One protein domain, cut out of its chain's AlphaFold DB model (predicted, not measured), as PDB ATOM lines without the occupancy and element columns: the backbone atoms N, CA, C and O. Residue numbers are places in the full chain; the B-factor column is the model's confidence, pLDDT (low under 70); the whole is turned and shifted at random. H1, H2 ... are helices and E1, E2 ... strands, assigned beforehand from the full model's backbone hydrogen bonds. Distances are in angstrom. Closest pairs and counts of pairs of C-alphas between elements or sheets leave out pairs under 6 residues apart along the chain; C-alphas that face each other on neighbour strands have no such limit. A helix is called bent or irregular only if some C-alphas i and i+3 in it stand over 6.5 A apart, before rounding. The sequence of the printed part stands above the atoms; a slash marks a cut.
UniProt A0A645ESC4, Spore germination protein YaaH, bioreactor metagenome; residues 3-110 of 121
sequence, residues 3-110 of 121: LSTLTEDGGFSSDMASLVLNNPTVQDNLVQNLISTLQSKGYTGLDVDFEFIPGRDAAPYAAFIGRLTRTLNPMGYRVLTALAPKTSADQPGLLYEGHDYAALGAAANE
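This is residues 3 to 110 of the 121 residues of the protein "Spore germination protein YaaH" of bioreactor metagenome (UniProt A0A645ESC4). One long helix, H3, runs beneath a narrow sheet of two parallel strands, E1 and E2, with H1 and H2 on one side of it and H5 on the other. Short H4 sits by the first residues of H3. The printed part has 108 residues, in the order H1, H2, E1, H3, E2, H4, H5, and is mostly helix. It is compact, with a radius of gyration of the C-alphas of 13.5 A and spans of 40 by 30 by 23 A.

Residues 3 to 4 pair, parallel, with residues 48 to 49 of E1, residues 45 to 49. H1, residues 14 to 22, and H2, residues 24 to 41, touch only at the corner, H2 with residues 26 to 27 alone; the closest C-alphas, of Val 20 and Val 26, are 5.8 A apart. H3, residues 55 to 75, is the hub. Its residues 57 to 64 alone touch H1, closest at the C-alphas of Pro 60 and Leu 21, 5.6 A, a steep tilt of 59 degrees. E1, H3 and E2, residues 78 to 83, form a strand-helix-strand unit, two parallel neighbour strands with a helix between, its crossover right-handed. Across the strands, N 46 and O 78 are 2.9 A apart, within hydrogen-bond range. H3 touches H4, residues 94 to 97, with residues 55 to 58 alone; C-alphas 55 and 97 are closest, 4.3 A. H3 touches H5, residues 101 to 107, at a shallow tilt of 30 degrees; C-alphas 66 and 107 are closest, 4.3 A. In H1, H2 and H5 every O i to N i+4 pair is within hydrogen-bond range, in H3 13 of 17; H4 is too short for one.

H1 begins at C-alpha 14 (26.459, 17.020, 35.766). H2 is 25.4 A long, H3 31.3 A and E2 16.4 A. H3 is irregular: C-alphas 56 and 59 are 7.4 A apart. H5 ends at C-alpha 107 (10.719, 23.321, 47.652).

The C-alphas of Ser 40 and Asp 90 are farthest apart, 40.5 A. The printed part has no cut and no long link; E2 to H4 is short, the others tight. No printed residue is under 70 in pLDDT.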
ATOM      1  N   LEU A   3      26.010  28.808  45.677       97.81
ATOM      2  CA  LEU A   3      26.400  27.401  45.664       97.81
ATOM      3  C   LEU A   3      26.147  26.832  44.268       97.81
ATOM      4  O   LEU A   3      24.995  26.725  43.859       97.81
ATOM      5  N   SER A   4      27.204  26.392  43.595       96.88
ATOM      6  CA  SER A   4      27.130  25.819  42.250       96.88
ATOM      7  C   SER A   4      27.929  24.521  42.126       96.88
ATOM      8  O   SER A   4      28.680  24.143  43.029       96.88
ATOM      9  N   THR A   5      27.760  23.824  41.001       95.25
ATOM     10  CA  THR A   5      28.550  22.642  40.605       95.25
ATOM     11  C   THR A   5      29.685  22.998  39.642       95.25
ATOM     12  O   THR A   5      30.108  22.161  38.841       95.25
ATOM     13  N   LEU A   6      30.164  24.244  39.701       93.88
ATOM     14  CA  LEU A   6      31.292  24.702  38.901       93.88
ATOM     15  C   LEU A   6      32.565  23.930  39.267       93.88
ATOM     16  O   LEU A   6      32.898  23.756  40.441       93.88
ATOM     17  N   THR A   7      33.277  23.479  38.241       92.31
ATOM     18  CA  THR A   7      34.617  22.909  38.356       92.31
ATOM     19  C   THR A   7      35.662  24.017  38.473       92.31
ATOM     20  O   THR A   7      35.378  25.198  38.269       92.31
ATOM     21  N   GLU A   8      36.905  23.635  38.770       89.94
ATOM     22  CA  GLU A   8      38.042  24.566  38.812       89.94
ATOM     23  C   GLU A   8      38.277  25.275  37.466       89.94
ATOM     24  O   GLU A   8      38.723  26.422  37.447       89.94
ATOM     25  N   ASP A   9      37.893  24.635  36.357       92.25
ATOM     26  CA  ASP A   9      37.982  25.186  35.001       92.25
ATOM     27  C   ASP A   9      36.788  26.094  34.634       92.25
ATOM     28  O   ASP A   9      36.708  26.600  33.514       92.25
ATOM     29  N   GLY A  10      35.845  26.306  35.561       89.19
ATOM     30  CA  GLY A  10      34.710  27.219  35.400       89.19
ATOM     31  C   GLY A  10      33.510  26.649  34.638       89.19
ATOM     32  O   GLY A  10      32.587  27.397  34.329       89.19
ATOM     33  N   GLY A  11      33.496  25.348  34.334       92.56
ATOM     34  CA  GLY A  11      32.353  24.669  33.715       92.56
ATOM     35  C   GLY A  11      31.452  23.989  34.745       92.56
ATOM     36  O   GLY A  11      31.925  23.525  35.778       92.56
ATOM     37  N   PHE A  12      30.154  23.878  34.467       95.06
ATOM     38  CA  PHE A  12      29.244  23.090  35.301       95.06
ATOM     39  C   PHE A  12      29.454  21.583  35.112       95.06
ATOM     40  O   PHE A  12      29.700  21.112  34.000       95.06
ATOM     41  N   SER A  13      29.313  20.816  36.197       97.44
ATOM     42  CA  SER A  13      29.467  19.358  36.184       97.44
ATOM     43  C   SER A  13      28.176  18.624  36.548       97.44
ATOM     44  O   SER A  13      27.741  18.621  37.705       97.44
ATOM     45  N   SER A  14      27.603  17.920  35.564       97.56
ATOM     46  CA  SER A  14      26.459  17.020  35.766       97.56
ATOM     47  C   SER A  14      26.786  15.882  36.734       97.56
ATOM     48  O   SER A  14      25.943  15.513  37.544       97.56
ATOM     49  N   ASP A  15      28.011  15.350  36.697       97.38
ATOM     50  CA  ASP A  15      28.421  14.252  37.579       97.38
ATOM     51  C   ASP A  15      28.521  14.710  39.038       97.38
ATOM     52  O   ASP A  15      28.095  13.992  39.943       97.38
ATOM     53  N   MET A  16      29.024  15.929  39.281       97.00
ATOM     54  CA  MET A  16      29.027  16.517  40.624       97.00
ATOM     55  C   MET A  16      27.606  16.782  41.116       97.00
ATOM     56  O   MET A  16      27.309  16.477  42.273       97.00
ATOM     57  N   ALA A  17      26.722  17.285  40.245       97.88
ATOM     58  CA  ALA A  17      25.306  17.429  40.571       97.88
ATOM     59  C   ALA A  17      24.710  16.070  40.965       97.88
ATOM     60  O   ALA A  17      24.254  15.908  42.095       97.88
ATOM     61  N   SER A  18      24.799  15.054  40.101       98.31
ATOM     62  CA  SER A  18      24.279  13.712  40.381       98.31
ATOM     63  C   SER A  18      24.866  13.111  41.665       98.31
ATOM     64  O   SER A  18      24.123  12.504  42.438       98.31
ATOM     65  N   LEU A  19      26.165  13.294  41.935       98.06
ATOM     66  CA  LEU A  19      26.813  12.819  43.160       98.06
ATOM     67  C   LEU A  19      26.203  13.466  44.407       98.06
ATOM     68  O   LEU A  19      25.831  12.756  45.341       98.06
ATOM     69  N   VAL A  20      26.086  14.796  44.430       98.19
ATOM     70  CA  VAL A  20      25.495  15.524  45.562       98.19
ATOM     71  C   VAL A  20      24.032  15.125  45.745       98.19
ATOM     72  O   VAL A  20      23.594  14.855  46.861       98.19
ATOM     73  N   LEU A  21      23.265  15.037  44.661       98.62
ATOM     74  CA  LEU A  21      21.827  14.779  44.726       98.62
ATOM     75  C   LEU A  21      21.481  13.354  45.175       98.62
ATOM     76  O   LEU A  21      20.441  13.158  45.802       98.62
ATOM     77  N   ASN A  22      22.361  12.380  44.930       98.38
ATOM     78  CA  ASN A  22      22.085  10.964  45.190       98.38
ATOM     79  C   ASN A  22      22.913  10.341  46.327       98.38
ATOM     80  O   ASN A  22      22.725   9.164  46.635       98.38
ATOM     81  N   ASN A  23      23.818  11.086  46.973       98.50
ATOM     82  CA  ASN A  23      24.642  10.567  48.067       98.50
ATOM     83  C   ASN A  23      24.350  11.291  49.398       98.50
ATOM     84  O   ASN A  23      24.822  12.414  49.603       98.50
ATOM     85  N   PRO A  24      23.628  10.652  50.343       96.88
ATOM     86  CA  PRO A  24      23.283  11.262  51.627       96.88
ATOM     87  C   PRO A  24      24.494  11.740  52.432       96.88
ATOM     88  O   PRO A  24      24.458  12.836  52.977       96.88
ATOM     89  N   THR A  25      25.591  10.979  52.444       98.38
ATOM     90  CA  THR A  25      26.822  11.360  53.153       98.38
ATOM     91  C   THR A  25      27.430  12.636  52.571       98.38
ATOM     92  O   THR A  25      27.886  13.507  53.314       98.38
ATOM     93  N   VAL A  26      27.421  12.779  51.241       98.38
ATOM     94  CA  VAL A  26      27.888  14.007  50.578       98.38
ATOM     95  C   VAL A  26      26.975  15.179  50.930       98.38
ATOM     96  O   VAL A  26      27.478  16.250  51.261       98.38
ATOM     97  N   GLN A  27      25.653  14.982  50.927       98.50
ATOM     98  CA  GLN A  27      24.717  16.034  51.325       98.50
ATOM     99  C   GLN A  27      24.896  16.458  52.780       98.50
ATOM    100  O   GLN A  27      24.861  17.650  53.062       98.50
ATOM    101  N   ASP A  28      25.090  15.516  53.701       98.44
ATOM    102  CA  ASP A  28      25.283  15.812  55.122       98.44
ATOM    103  C   ASP A  28      26.511  16.705  55.316       98.44
ATOM    104  O   ASP A  28      26.420  17.766  55.938       98.44
ATOM    105  N   ASN A  29      27.631  16.327  54.698       98.44
ATOM    106  CA  ASN A  29      28.861  17.110  54.732       98.44
ATOM    107  C   ASN A  29      28.677  18.491  54.086       98.44
ATOM    108  O   ASN A  29      29.103  19.500  54.651       98.44
ATOM    109  N   LEU A  30      28.011  18.558  52.929       98.44
ATOM    110  CA  LEU A  30      27.734  19.818  52.246       98.44
ATOM    111  C   LEU A  30      26.870  20.744  53.111       98.44
ATOM    112  O   LEU A  30      27.222  21.903  53.288       98.44
ATOM    113  N   VAL A  31      25.790  20.240  53.706       98.62
ATOM    114  CA  VAL A  31      24.893  21.023  54.571       98.62
ATOM    115  C   VAL A  31      25.640  21.599  55.774       98.62
ATOM    116  O   VAL A  31      25.461  22.776  56.088       98.62
ATOM    117  N   GLN A  32      26.517  20.823  56.415       98.62
ATOM    118  CA  GLN A  32      27.329  21.331  57.526       98.62
ATOM    119  C   GLN A  32      28.296  22.433  57.075       98.62
ATOM    120  O   GLN A  32      28.407  23.476  57.727       98.62
ATOM    121  N   ASN A  33      28.943  22.249  55.922       98.62
ATOM    122  CA  ASN A  33      29.829  23.260  55.348       98.62
ATOM    123  C   ASN A  33      29.074  24.542  54.973       98.62
ATOM    124  O   ASN A  33      29.581  25.641  55.208       98.62
ATOM    125  N   LEU A  34      27.853  24.421  54.444       98.62
ATOM    126  CA  LEU A  34      26.986  25.557  54.135       98.62
ATOM    127  C   LEU A  34      26.649  26.347  55.397       98.62
ATOM    128  O   LEU A  34      26.851  27.555  55.416       98.62
ATOM    129  N   ILE A  35      26.209  25.681  56.466       98.62
ATOM    130  CA  ILE A  35      25.882  26.338  57.741       98.62
ATOM    131  C   ILE A  35      27.099  27.088  58.296       98.62
ATOM    132  O   ILE A  35      27.005  28.279  58.600       98.62
ATOM    133  N   SER A  36      28.251  26.416  58.369       98.56
ATOM    134  CA  SER A  36      29.503  27.015  58.848       98.56
ATOM    135  C   SER A  36      29.911  28.235  58.011       98.56
ATOM    136  O   SER A  36      30.304  29.281  58.540       98.56
ATOM    137  N   THR A  37      29.759  28.151  56.689       98.69
ATOM    138  CA  THR A  37      30.106  29.244  55.770       98.69
ATOM    139  C   THR A  37      29.129  30.413  55.881       98.69
ATOM    140  O   THR A  37      29.565  31.562  55.951       98.69
ATOM    141  N   LEU A  38      27.821  30.142  55.942       98.62
ATOM    142  CA  LEU A  38      26.781  31.158  56.119       98.62
ATOM    143  C   LEU A  38      27.039  31.988  57.382       98.62
ATOM    144  O   LEU A  38      27.041  33.217  57.319       98.62
ATOM    145  N   GLN A  39      27.335  31.320  58.499       98.25
ATOM    146  CA  GLN A  39      27.610  31.961  59.783       98.25
ATOM    147  C   GLN A  39      28.936  32.726  59.777       98.25
ATOM    148  O   GLN A  39      28.968  33.909  60.113       98.25
ATOM    149  N   SER A  40      30.031  32.078  59.371       98.38
ATOM    150  CA  SER A  40      31.375  32.671  59.446       98.38
ATOM    151  C   SER A  40      31.569  33.864  58.512       98.38
ATOM    152  O   SER A  40      32.360  34.758  58.813       98.38
ATOM    153  N   LYS A  41      30.859  33.894  57.379       98.19
ATOM    154  CA  LYS A  41      30.935  34.982  56.397       98.19
ATOM    155  C   LYS A  41      29.813  36.011  56.539       98.19
ATOM    156  O   LYS A  41      29.837  37.008  55.827       98.19
ATOM    157  N   GLY A  42      28.851  35.791  57.438       97.69
ATOM    158  CA  GLY A  42      27.735  36.714  57.659       97.69
ATOM    159  C   GLY A  42      26.769  36.815  56.472       97.69
ATOM    160  O   GLY A  42      26.186  37.872  56.246       97.69
ATOM    161  N   TYR A  43      26.606  35.740  55.695       98.38
ATOM    162  CA  TYR A  43      25.592  35.697  54.639       98.38
ATOM    163  C   TYR A  43      24.187  35.618  55.239       98.38
ATOM    164  O   TYR A  43      23.997  35.087  56.326       98.38
ATOM    165  N   THR A  44      23.184  36.087  54.499       97.12
ATOM    166  CA  THR A  44      21.777  36.130  54.941       97.12
ATOM    167  C   THR A  44      20.885  35.082  54.271       97.12
ATOM    168  O   THR A  44      19.707  34.960  54.597       97.12
ATOM    169  N   GLY A  45      21.438  34.294  53.350       98.06
ATOM    170  CA  GLY A  45      20.703  33.278  52.607       98.06
ATOM    171  C   GLY A  45      21.601  32.475  51.676       98.06
ATOM    172  O   GLY A  45      22.796  32.769  51.525       98.06
ATOM    173  N   LEU A  46      21.003  31.464  51.060       98.81
ATOM    174  CA  LEU A  46      21.628  30.555  50.113       98.81
ATOM    175  C   LEU A  46      20.968  30.706  48.742       98.81
ATOM    176  O   LEU A  46      19.748  30.681  48.644       98.81
ATOM    177  N   ASP A  47      21.787  30.835  47.714       98.62
ATOM    178  CA  ASP A  47      21.416  30.797  46.306       98.62
ATOM    179  C   ASP A  47      22.027  29.534  45.694       98.62
ATOM    180  O   ASP A  47      23.245  29.350  45.765       98.62
ATOM    181  N   VAL A  48      21.180  28.630  45.198       98.75
ATOM    182  CA  VAL A  48      21.591  27.353  44.603       98.75
ATOM    183  C   VAL A  48      21.480  27.443  43.089       98.75
ATOM    184  O   VAL A  48      20.382  27.593  42.556       98.75
ATOM    185  N   ASP A  49      22.614  27.286  42.423       98.38
ATOM    186  CA  ASP A  49      22.771  27.383  40.978       98.38
ATOM    187  C   ASP A  49      23.404  26.099  40.439       98.38
ATOM    188  O   ASP A  49      24.602  26.000  40.163       98.38
ATOM    189  N   PHE A  50      22.607  25.032  40.436       98.38
ATOM    190  CA  PHE A  50      23.002  23.759  39.845       98.38
ATOM    191  C   PHE A  50      22.451  23.710  38.426       98.38
ATOM    192  O   PHE A  50      21.247  23.578  38.238       98.38
ATOM    193  N   GLU A  51      23.332  23.780  37.434       97.50
ATOM    194  CA  GLU A  51      22.962  23.691  36.023       97.50
ATOM    195  C   GLU A  51      23.310  22.322  35.416       97.50
ATOM    196  O   GLU A  51      24.062  21.529  35.989       97.50
ATOM    197  N   PHE A  52      22.759  22.045  34.228       97.50
ATOM    198  CA  PHE A  52      23.007  20.816  33.458       97.50
ATOM    199  C   PHE A  52      22.723  19.524  34.245       97.50
ATOM    200  O   PHE A  52      23.454  18.533  34.153       97.50
ATOM    201  N   ILE A  53      21.649  19.527  35.035       98.31
ATOM    202  CA  ILE A  53      21.219  18.375  35.829       98.31
ATOM    203  C   ILE A  53      20.511  17.362  34.909       98.31
ATOM    204  O   ILE A  53      19.537  17.724  34.241       98.31
ATOM    205  N   PRO A  54      20.929  16.080  34.882       98.19
ATOM    206  CA  PRO A  54      20.233  15.048  34.117       98.19
ATOM    207  C   PRO A  54      18.757  14.932  34.521       98.19
ATOM    208  O   PRO A  54      18.447  14.932  35.709       98.19
ATOM    209  N   GLY A  55      17.841  14.726  33.568       98.31
ATOM    210  CA  GLY A  55      16.401  14.634  33.867       98.31
ATOM    211  C   GLY A  55      16.020  13.576  34.911       98.31
ATOM    212  O   GLY A  55      15.100  13.778  35.702       98.31
ATOM    213  N   ARG A  56      16.780  12.473  34.993       98.38
ATOM    214  CA  ARG A  56      16.620  11.441  36.041       98.38
ATOM    215  C   ARG A  56      16.804  11.977  37.469       98.38
ATOM    216  O   ARG A  56      16.289  11.376  38.406       98.38
ATOM    217  N   ASP A  57      17.518  13.090  37.619       98.81
ATOM    218  CA  ASP A  57      17.857  13.713  38.896       98.81
ATOM    219  C   ASP A  57      16.944  14.909  39.237       98.81
ATOM    220  O   ASP A  57      17.147  15.542  40.270       98.81
ATOM    221  N   ALA A  58      15.891  15.188  38.454       98.69
ATOM    222  CA  ALA A  58      14.957  16.291  38.725       98.69
ATOM    223  C   ALA A  58      14.251  16.168  40.092       98.69
ATOM    224  O   ALA A  58      14.210  17.112  40.883       98.69
ATOM    225  N   ALA A  59      13.730  14.978  40.408       98.75
ATOM    226  CA  ALA A  59      13.095  14.720  41.700       98.75
ATOM    227  C   ALA A  59      14.109  14.726  42.867       98.75
ATOM    228  O   ALA A  59      13.837  15.396  43.871       98.75
ATOM    229  N   PRO A  60      15.286  14.069  42.762       98.81
ATOM    230  CA  PRO A  60      16.381  14.253  43.716       98.81
ATOM    231  C   PRO A  60      16.777  15.719  43.938       98.81
ATOM    232  O   PRO A  60      16.994  16.116  45.083       98.81
ATOM    233  N   TYR A  61      16.806  16.541  42.883       98.88
ATOM    234  CA  TYR A  61      17.123  17.962  42.997       98.88
ATOM    235  C   TYR A  61      16.095  18.716  43.837       98.88
ATOM    236  O   TYR A  61      16.453  19.335  44.840       98.88
ATOM    237  N   ALA A  62      14.807  18.589  43.512       98.88
ATOM    238  CA  ALA A  62      13.746  19.217  44.296       98.88
ATOM    239  C   ALA A  62      13.734  18.735  45.760       98.88
ATOM    240  O   ALA A  62      13.547  19.532  46.685       98.88
ATOM    241  N   ALA A  63      13.999  17.447  46.000       98.88
ATOM    242  CA  ALA A  63      14.113  16.899  47.348       98.88
ATOM    243  C   ALA A  63      15.294  17.505  48.129       98.88
ATOM    244  O   ALA A  63      15.142  17.835  49.312       98.88
ATOM    245  N   PHE A  64      16.443  17.687  47.471       98.88
ATOM    246  CA  PHE A  64      17.620  18.335  48.047       98.88
ATOM    247  C   PHE A  64      17.350  19.807  48.388       98.88
ATOM    248  O   PHE A  64      17.607  20.215  49.520       98.88
ATOM    249  N   ILE A  65      16.732  20.579  47.485       98.94
ATOM    250  CA  ILE A  65      16.320  21.962  47.775       98.94
ATOM    251  C   ILE A  65      15.367  22.006  48.972       98.94
ATOM    252  O   ILE A  65      15.596  22.751  49.923       98.94
ATOM    253  N   GLY A  66      14.356  21.136  49.011       98.88
ATOM    254  CA  GLY A  66      13.424  21.076  50.137       98.88
ATOM    255  C   GLY A  66      14.117  20.729  51.460       98.88
ATOM    256  O   GLY A  66      13.731  21.222  52.524       98.88
ATOM    257  N   ARG A  67      15.167  19.899  51.419       98.75
ATOM    258  CA  ARG A  67      16.011  19.597  52.580       98.75
ATOM    259  C   ARG A  67      16.801  20.825  53.039       98.75
ATOM    260  O   ARG A  67      16.829  21.084  54.247       98.75
ATOM    261  N   LEU A  68      17.410  21.570  52.116       98.88
ATOM    262  CA  LEU A  68      18.109  22.821  52.427       98.88
ATOM    263  C   LEU A  68      17.147  23.818  53.072       98.88
ATOM    264  O   LEU A  68      17.417  24.292  54.172       98.88
ATOM    265  N   THR A  69      15.979  24.034  52.468       98.88
ATOM    266  CA  THR A  69      14.920  24.911  52.982       98.88
ATOM    267  C   THR A  69      14.526  24.534  54.411       98.88
ATOM    268  O   THR A  69      14.554  25.392  55.295       98.88
ATOM    269  N   ARG A  70      14.212  23.260  54.691       98.81
ATOM    270  CA  ARG A  70      13.825  22.817  56.048       98.81
ATOM    271  C   ARG A  70      14.941  22.975  57.081       98.81
ATOM    272  O   ARG A  70      14.645  23.211  58.246       98.81
ATOM    273  N   THR A  71      16.196  22.837  56.663       98.62
ATOM    274  CA  THR A  71      17.357  22.978  57.553       98.62
ATOM    275  C   THR A  71      17.673  24.444  57.845       98.62
ATOM    276  O   THR A  71      17.930  24.807  58.989       98.62
ATOM    277  N   LEU A  72      17.654  25.288  56.814       98.75
ATOM    278  CA  LEU A  72      18.202  26.642  56.855       98.75
ATOM    279  C   LEU A  72      17.181  27.701  57.295       98.75
ATOM    280  O   LEU A  72      17.553  28.644  57.996       98.75
ATOM    281  N   ASN A  73      15.891  27.531  56.981       98.75
ATOM    282  CA  ASN A  73      14.866  28.511  57.361       98.75
ATOM    283  C   ASN A  73      14.717  28.705  58.882       98.75
ATOM    284  O   ASN A  73      14.637  29.858  59.305       98.75
ATOM    285  N   PRO A  74      14.731  27.656  59.735       98.62
ATOM    286  CA  PRO A  74      14.707  27.834  61.192       98.62
ATOM    287  C   PRO A  74      15.889  28.649  61.735       98.62
ATOM    288  O   PRO A  74      15.802  29.209  62.823       98.62
ATOM    289  N   MET A  75      16.985  28.721  60.976       98.25
ATOM    290  CA  MET A  75      18.181  29.499  61.303       98.25
ATOM    291  C   MET A  75      18.126  30.934  60.752       98.25
ATOM    292  O   MET A  75      19.072  31.694  60.937       98.25
ATOM    293  N   GLY A  76      17.038  31.313  60.073       98.38
ATOM    294  CA  GLY A  76      16.849  32.634  59.473       98.38
ATOM    295  C   GLY A  76      17.400  32.784  58.051       98.38
ATOM    296  O   GLY A  76      17.359  33.886  57.511       98.38
ATOM    297  N   TYR A  77      17.887  31.706  57.425       98.75
ATOM    298  CA  TYR A  77      18.427  31.739  56.065       98.75
ATOM    299  C   TYR A  77      17.378  31.279  55.045       98.75
ATOM    300  O   TYR A  77      16.886  30.152  55.114       98.75
ATOM    301  N   ARG A  78      17.067  32.139  54.069       98.56
ATOM    302  CA  ARG A  78      16.214  31.786  52.920       98.56
ATOM    303  C   ARG A  78      17.023  31.037  51.859       98.56
ATOM    304  O   ARG A  78      18.223  31.274  51.722       98.56
ATOM    305  N   VAL A  79      16.351  30.171  51.105       98.88
ATOM    306  CA  VAL A  79      16.904  29.399  49.987       98.88
ATOM    307  C   VAL A  79      16.261  29.854  48.676       98.88
ATOM    308  O   VAL A  79      15.057  29.685  48.475       98.88
ATOM    309  N   LEU A  80      17.078  30.434  47.806       98.50
ATOM    310  CA  LEU A  80      16.790  30.747  46.409       98.50
ATOM    311  C   LEU A  80      17.329  29.611  45.528       98.50
ATOM    312  O   LEU A  80      18.338  28.984  45.860       98.50
ATOM    313  N   THR A  81      16.673  29.351  44.403       98.56
ATOM    314  CA  THR A  81      17.187  28.432  43.381       98.56
ATOM    315  C   THR A  81      17.124  29.072  42.001       98.56
ATOM    316  O   THR A  81      16.060  29.546  41.589       98.56
ATOM    317  N   ALA A  82      18.254  29.086  41.296       98.50
ATOM    318  CA  ALA A  82      18.333  29.507  39.907       98.50
ATOM    319  C   ALA A  82      17.772  28.419  38.984       98.50
ATOM    320  O   ALA A  82      17.995  27.225  39.187       98.50
ATOM    321  N   LEU A  83      17.000  28.834  37.980       98.38
ATOM    322  CA  LEU A  83      16.356  27.951  37.017       98.38
ATOM    323  C   LEU A  83      16.688  28.382  35.593       98.38
ATOM    324  O   LEU A  83      16.471  29.533  35.202       98.38
ATOM    325  N   ALA A  84      17.104  27.405  34.792       97.88
ATOM    326  CA  ALA A  84      17.157  27.533  33.342       97.88
ATOM    327  C   ALA A  84      15.793  27.978  32.781       97.88
ATOM    328  O   ALA A  84      14.767  27.452  33.230       97.88
ATOM    329  N   PRO A  85      15.749  28.892  31.798       97.38
ATOM    330  CA  PRO A  85      14.504  29.427  31.260       97.38
ATOM    331  C   PRO A  85      13.765  28.370  30.421       97.38
ATOM    332  O   PRO A  85      14.253  27.931  29.379       97.38
ATOM    333  N   LYS A  86      12.568  27.965  30.866       97.50
ATOM    334  CA  LYS A  86      11.699  27.006  30.161       97.50
ATOM    335  C   LYS A  86      10.437  27.684  29.634       97.50
ATOM    336  O   LYS A  86       9.849  28.525  30.309       97.50
ATOM    337  N   THR A  87       9.987  27.267  28.454       96.75
ATOM    338  CA  THR A  87       8.710  27.681  27.844       96.75
ATOM    339  C   THR A  87       7.645  26.584  27.879       96.75
ATOM    340  O   THR A  87       6.472  26.870  27.650       96.75
ATOM    341  N   SER A  88       8.022  25.336  28.182       97.62
ATOM    342  CA  SER A  88       7.098  24.229  28.464       97.62
ATOM    343  C   SER A  88       7.634  23.331  29.585       97.62
ATOM    344  O   SER A  88       8.829  23.326  29.888       97.62
ATOM    345  N   ALA A  89       6.743  22.576  30.234       97.00
ATOM    346  CA  ALA A  89       7.119  21.681  31.331       97.00
ATOM    347  C   ALA A  89       8.052  20.546  30.865       97.00
ATOM    348  O   ALA A  89       9.002  20.197  31.567       97.00
ATOM    349  N   ASP A  90       7.798  20.032  29.663       95.94
ATOM    350  CA  ASP A  90       8.465  18.910  28.999       95.94
ATOM    351  C   ASP A  90       9.592  19.336  28.045       95.94
ATOM    352  O   ASP A  90      10.045  18.531  27.232       95.94
ATOM    353  N   GLN A  91      10.046  20.593  28.123       98.19
ATOM    354  CA  GLN A  91      11.108  21.104  27.262       98.19
ATOM    355  C   GLN A  91      12.366  20.216  27.366       98.19
ATOM    356  O   GLN A  91      12.936  20.118  28.459       98.19
ATOM    357  N   PRO A  92      12.806  19.589  26.259       97.56
ATOM    358  CA  PRO A  92      13.896  18.625  26.281       97.56
ATOM    359  C   PRO A  92      15.259  19.314  26.300       97.56
ATOM    360  O   PRO A  92      15.417  20.428  25.796       97.56
ATOM    361  N   GLY A  93      16.265  18.600  26.803       97.06
ATOM    362  CA  GLY A  93      17.661  19.035  26.812       97.06
ATOM    363  C   GLY A  93      18.255  19.103  28.214       97.06
ATOM    364  O   GLY A  93      17.578  19.446  29.182       97.06
ATOM    365  N   LEU A  94      19.555  18.811  28.307       97.19
ATOM    366  CA  LEU A  94      20.278  18.673  29.577       97.19
ATOM    367  C   LEU A  94      20.163  19.907  30.488       97.19
ATOM    368  O   LEU A  94      20.155  19.774  31.705       97.19
ATOM    369  N   LEU A  95      20.039  21.099  29.904       96.69
ATOM    370  CA  LEU A  95      19.859  22.344  30.648       96.69
ATOM    371  C   LEU A  95      18.488  22.439  31.356       96.69
ATOM    372  O   LEU A  95      18.354  23.136  32.357       96.69
ATOM    373  N   TYR A  96      17.459  21.755  30.849       98.19
ATOM    374  CA  TYR A  96      16.061  21.977  31.236       98.19
ATOM    375  C   TYR A  96      15.430  20.808  31.989       98.19
ATOM    376  O   TYR A  96      14.535  21.013  32.814       98.19
ATOM    377  N   GLU A  97      15.840  19.579  31.681       98.06
ATOM    378  CA  GLU A  97      15.148  18.374  32.150       98.06
ATOM    379  C   GLU A  97      15.283  18.158  33.659       98.06
ATOM    380  O   GLU A  97      14.335  17.698  34.289       98.06
ATOM    381  N   GLY A  98      16.416  18.534  34.259       98.31
ATOM    382  CA  GLY A  98      16.598  18.486  35.711       98.31
ATOM    383  C   GLY A  98      15.845  19.579  36.482       98.31
ATOM    384  O   GLY A  98      15.727  19.501  37.704       98.31
ATOM    385  N   HIS A  99      15.305  20.591  35.793       98.69
ATOM    386  CA  HIS A  99      14.560  21.695  36.397       98.69
ATOM    387  C   HIS A  99      13.045  21.466  36.309       98.69
ATOM    388  O   HIS A  99      12.350  21.974  35.419       98.69
ATOM    389  N   ASP A 100      12.517  20.711  37.275       98.56
ATOM    390  CA  ASP A 100      11.076  20.623  37.528       98.56
ATOM    391  C   ASP A 100      10.600  21.887  38.261       98.56
ATOM    392  O   ASP A 100      10.757  22.026  39.474       98.56
ATOM    393  N   TYR A 101      10.014  22.823  37.513       98.62
ATOM    394  CA  TYR A 101       9.556  24.114  38.035       98.62
ATOM    395  C   TYR A 101       8.520  23.976  39.156       98.62
ATOM    396  O   TYR A 101       8.542  24.762  40.104       98.62
ATOM    397  N   ALA A 102       7.611  23.002  39.062       98.50
ATOM    398  CA  ALA A 102       6.555  22.835  40.054       98.50
ATOM    399  C   ALA A 102       7.134  22.288  41.363       98.50
ATOM    400  O   ALA A 102       6.847  22.816  42.439       98.50
ATOM    401  N   ALA A 103       7.991  21.270  41.269       98.75
ATOM    402  CA  ALA A 103       8.633  20.680  42.436       98.75
ATOM    403  C   ALA A 103       9.625  21.652  43.098       98.75
ATOM    404  O   ALA A 103       9.627  21.785  44.322       98.75
ATOM    405  N   LEU A 104      10.423  22.378  42.307       98.81
ATOM    406  CA  LEU A 104      11.378  23.368  42.816       98.81
ATOM    407  C   LEU A 104      10.669  24.583  43.422       98.81
ATOM    408  O   LEU A 104      11.056  25.030  44.499       98.81
ATOM    409  N   GLY A 105       9.582  25.061  42.809       98.56
ATOM    410  CA  GLY A 105       8.766  26.145  43.363       98.56
ATOM    411  C   GLY A 105       8.071  25.788  44.677       98.56
ATOM    412  O   GLY A 105       7.885  26.657  45.523       98.56
ATOM    413  N   ALA A 106       7.733  24.514  44.886       98.69
ATOM    414  CA  ALA A 106       7.230  24.034  46.174       98.69
ATOM    415  C   ALA A 106       8.342  23.846  47.226       98.69
ATOM    416  O   ALA A 106       8.060  23.832  48.426       98.69
ATOM    417  N   ALA A 107       9.591  23.658  46.792       98.81
ATOM    418  CA  ALA A 107      10.719  23.321  47.652       98.81
ATOM    419  C   ALA A 107      11.534  24.540  48.121       98.81
ATOM    420  O   ALA A 107      12.039  24.528  49.248       98.81
ATOM    421  N   ALA A 108      11.696  25.559  47.275       98.75
ATOM    422  CA  ALA A 108      12.484  26.762  47.552       98.75
ATOM    423  C   ALA A 108      11.651  27.871  48.218       98.75
ATOM    424  O   ALA A 108      10.422  27.864  48.174       98.75
ATOM    425  N   ASN A 109      12.319  28.860  48.821       98.81
ATOM    426  CA  ASN A 109      11.645  30.083  49.261       98.81
ATOM    427  C   ASN A 109      11.345  31.012  48.077       98.81
ATOM    428  O   ASN A 109      10.305  31.668  48.064       98.81
ATOM    429  N   GLU A 110      12.272  31.089  47.122       98.19
ATOM    430  CA  GLU A 110      12.219  31.948  45.939       98.19
ATOM    431  C   GLU A 110      12.870  31.233  44.747       98.19
ATOM    432  O   GLU A 110      13.702  30.341  44.924       98.19
TER     433      GLU A 110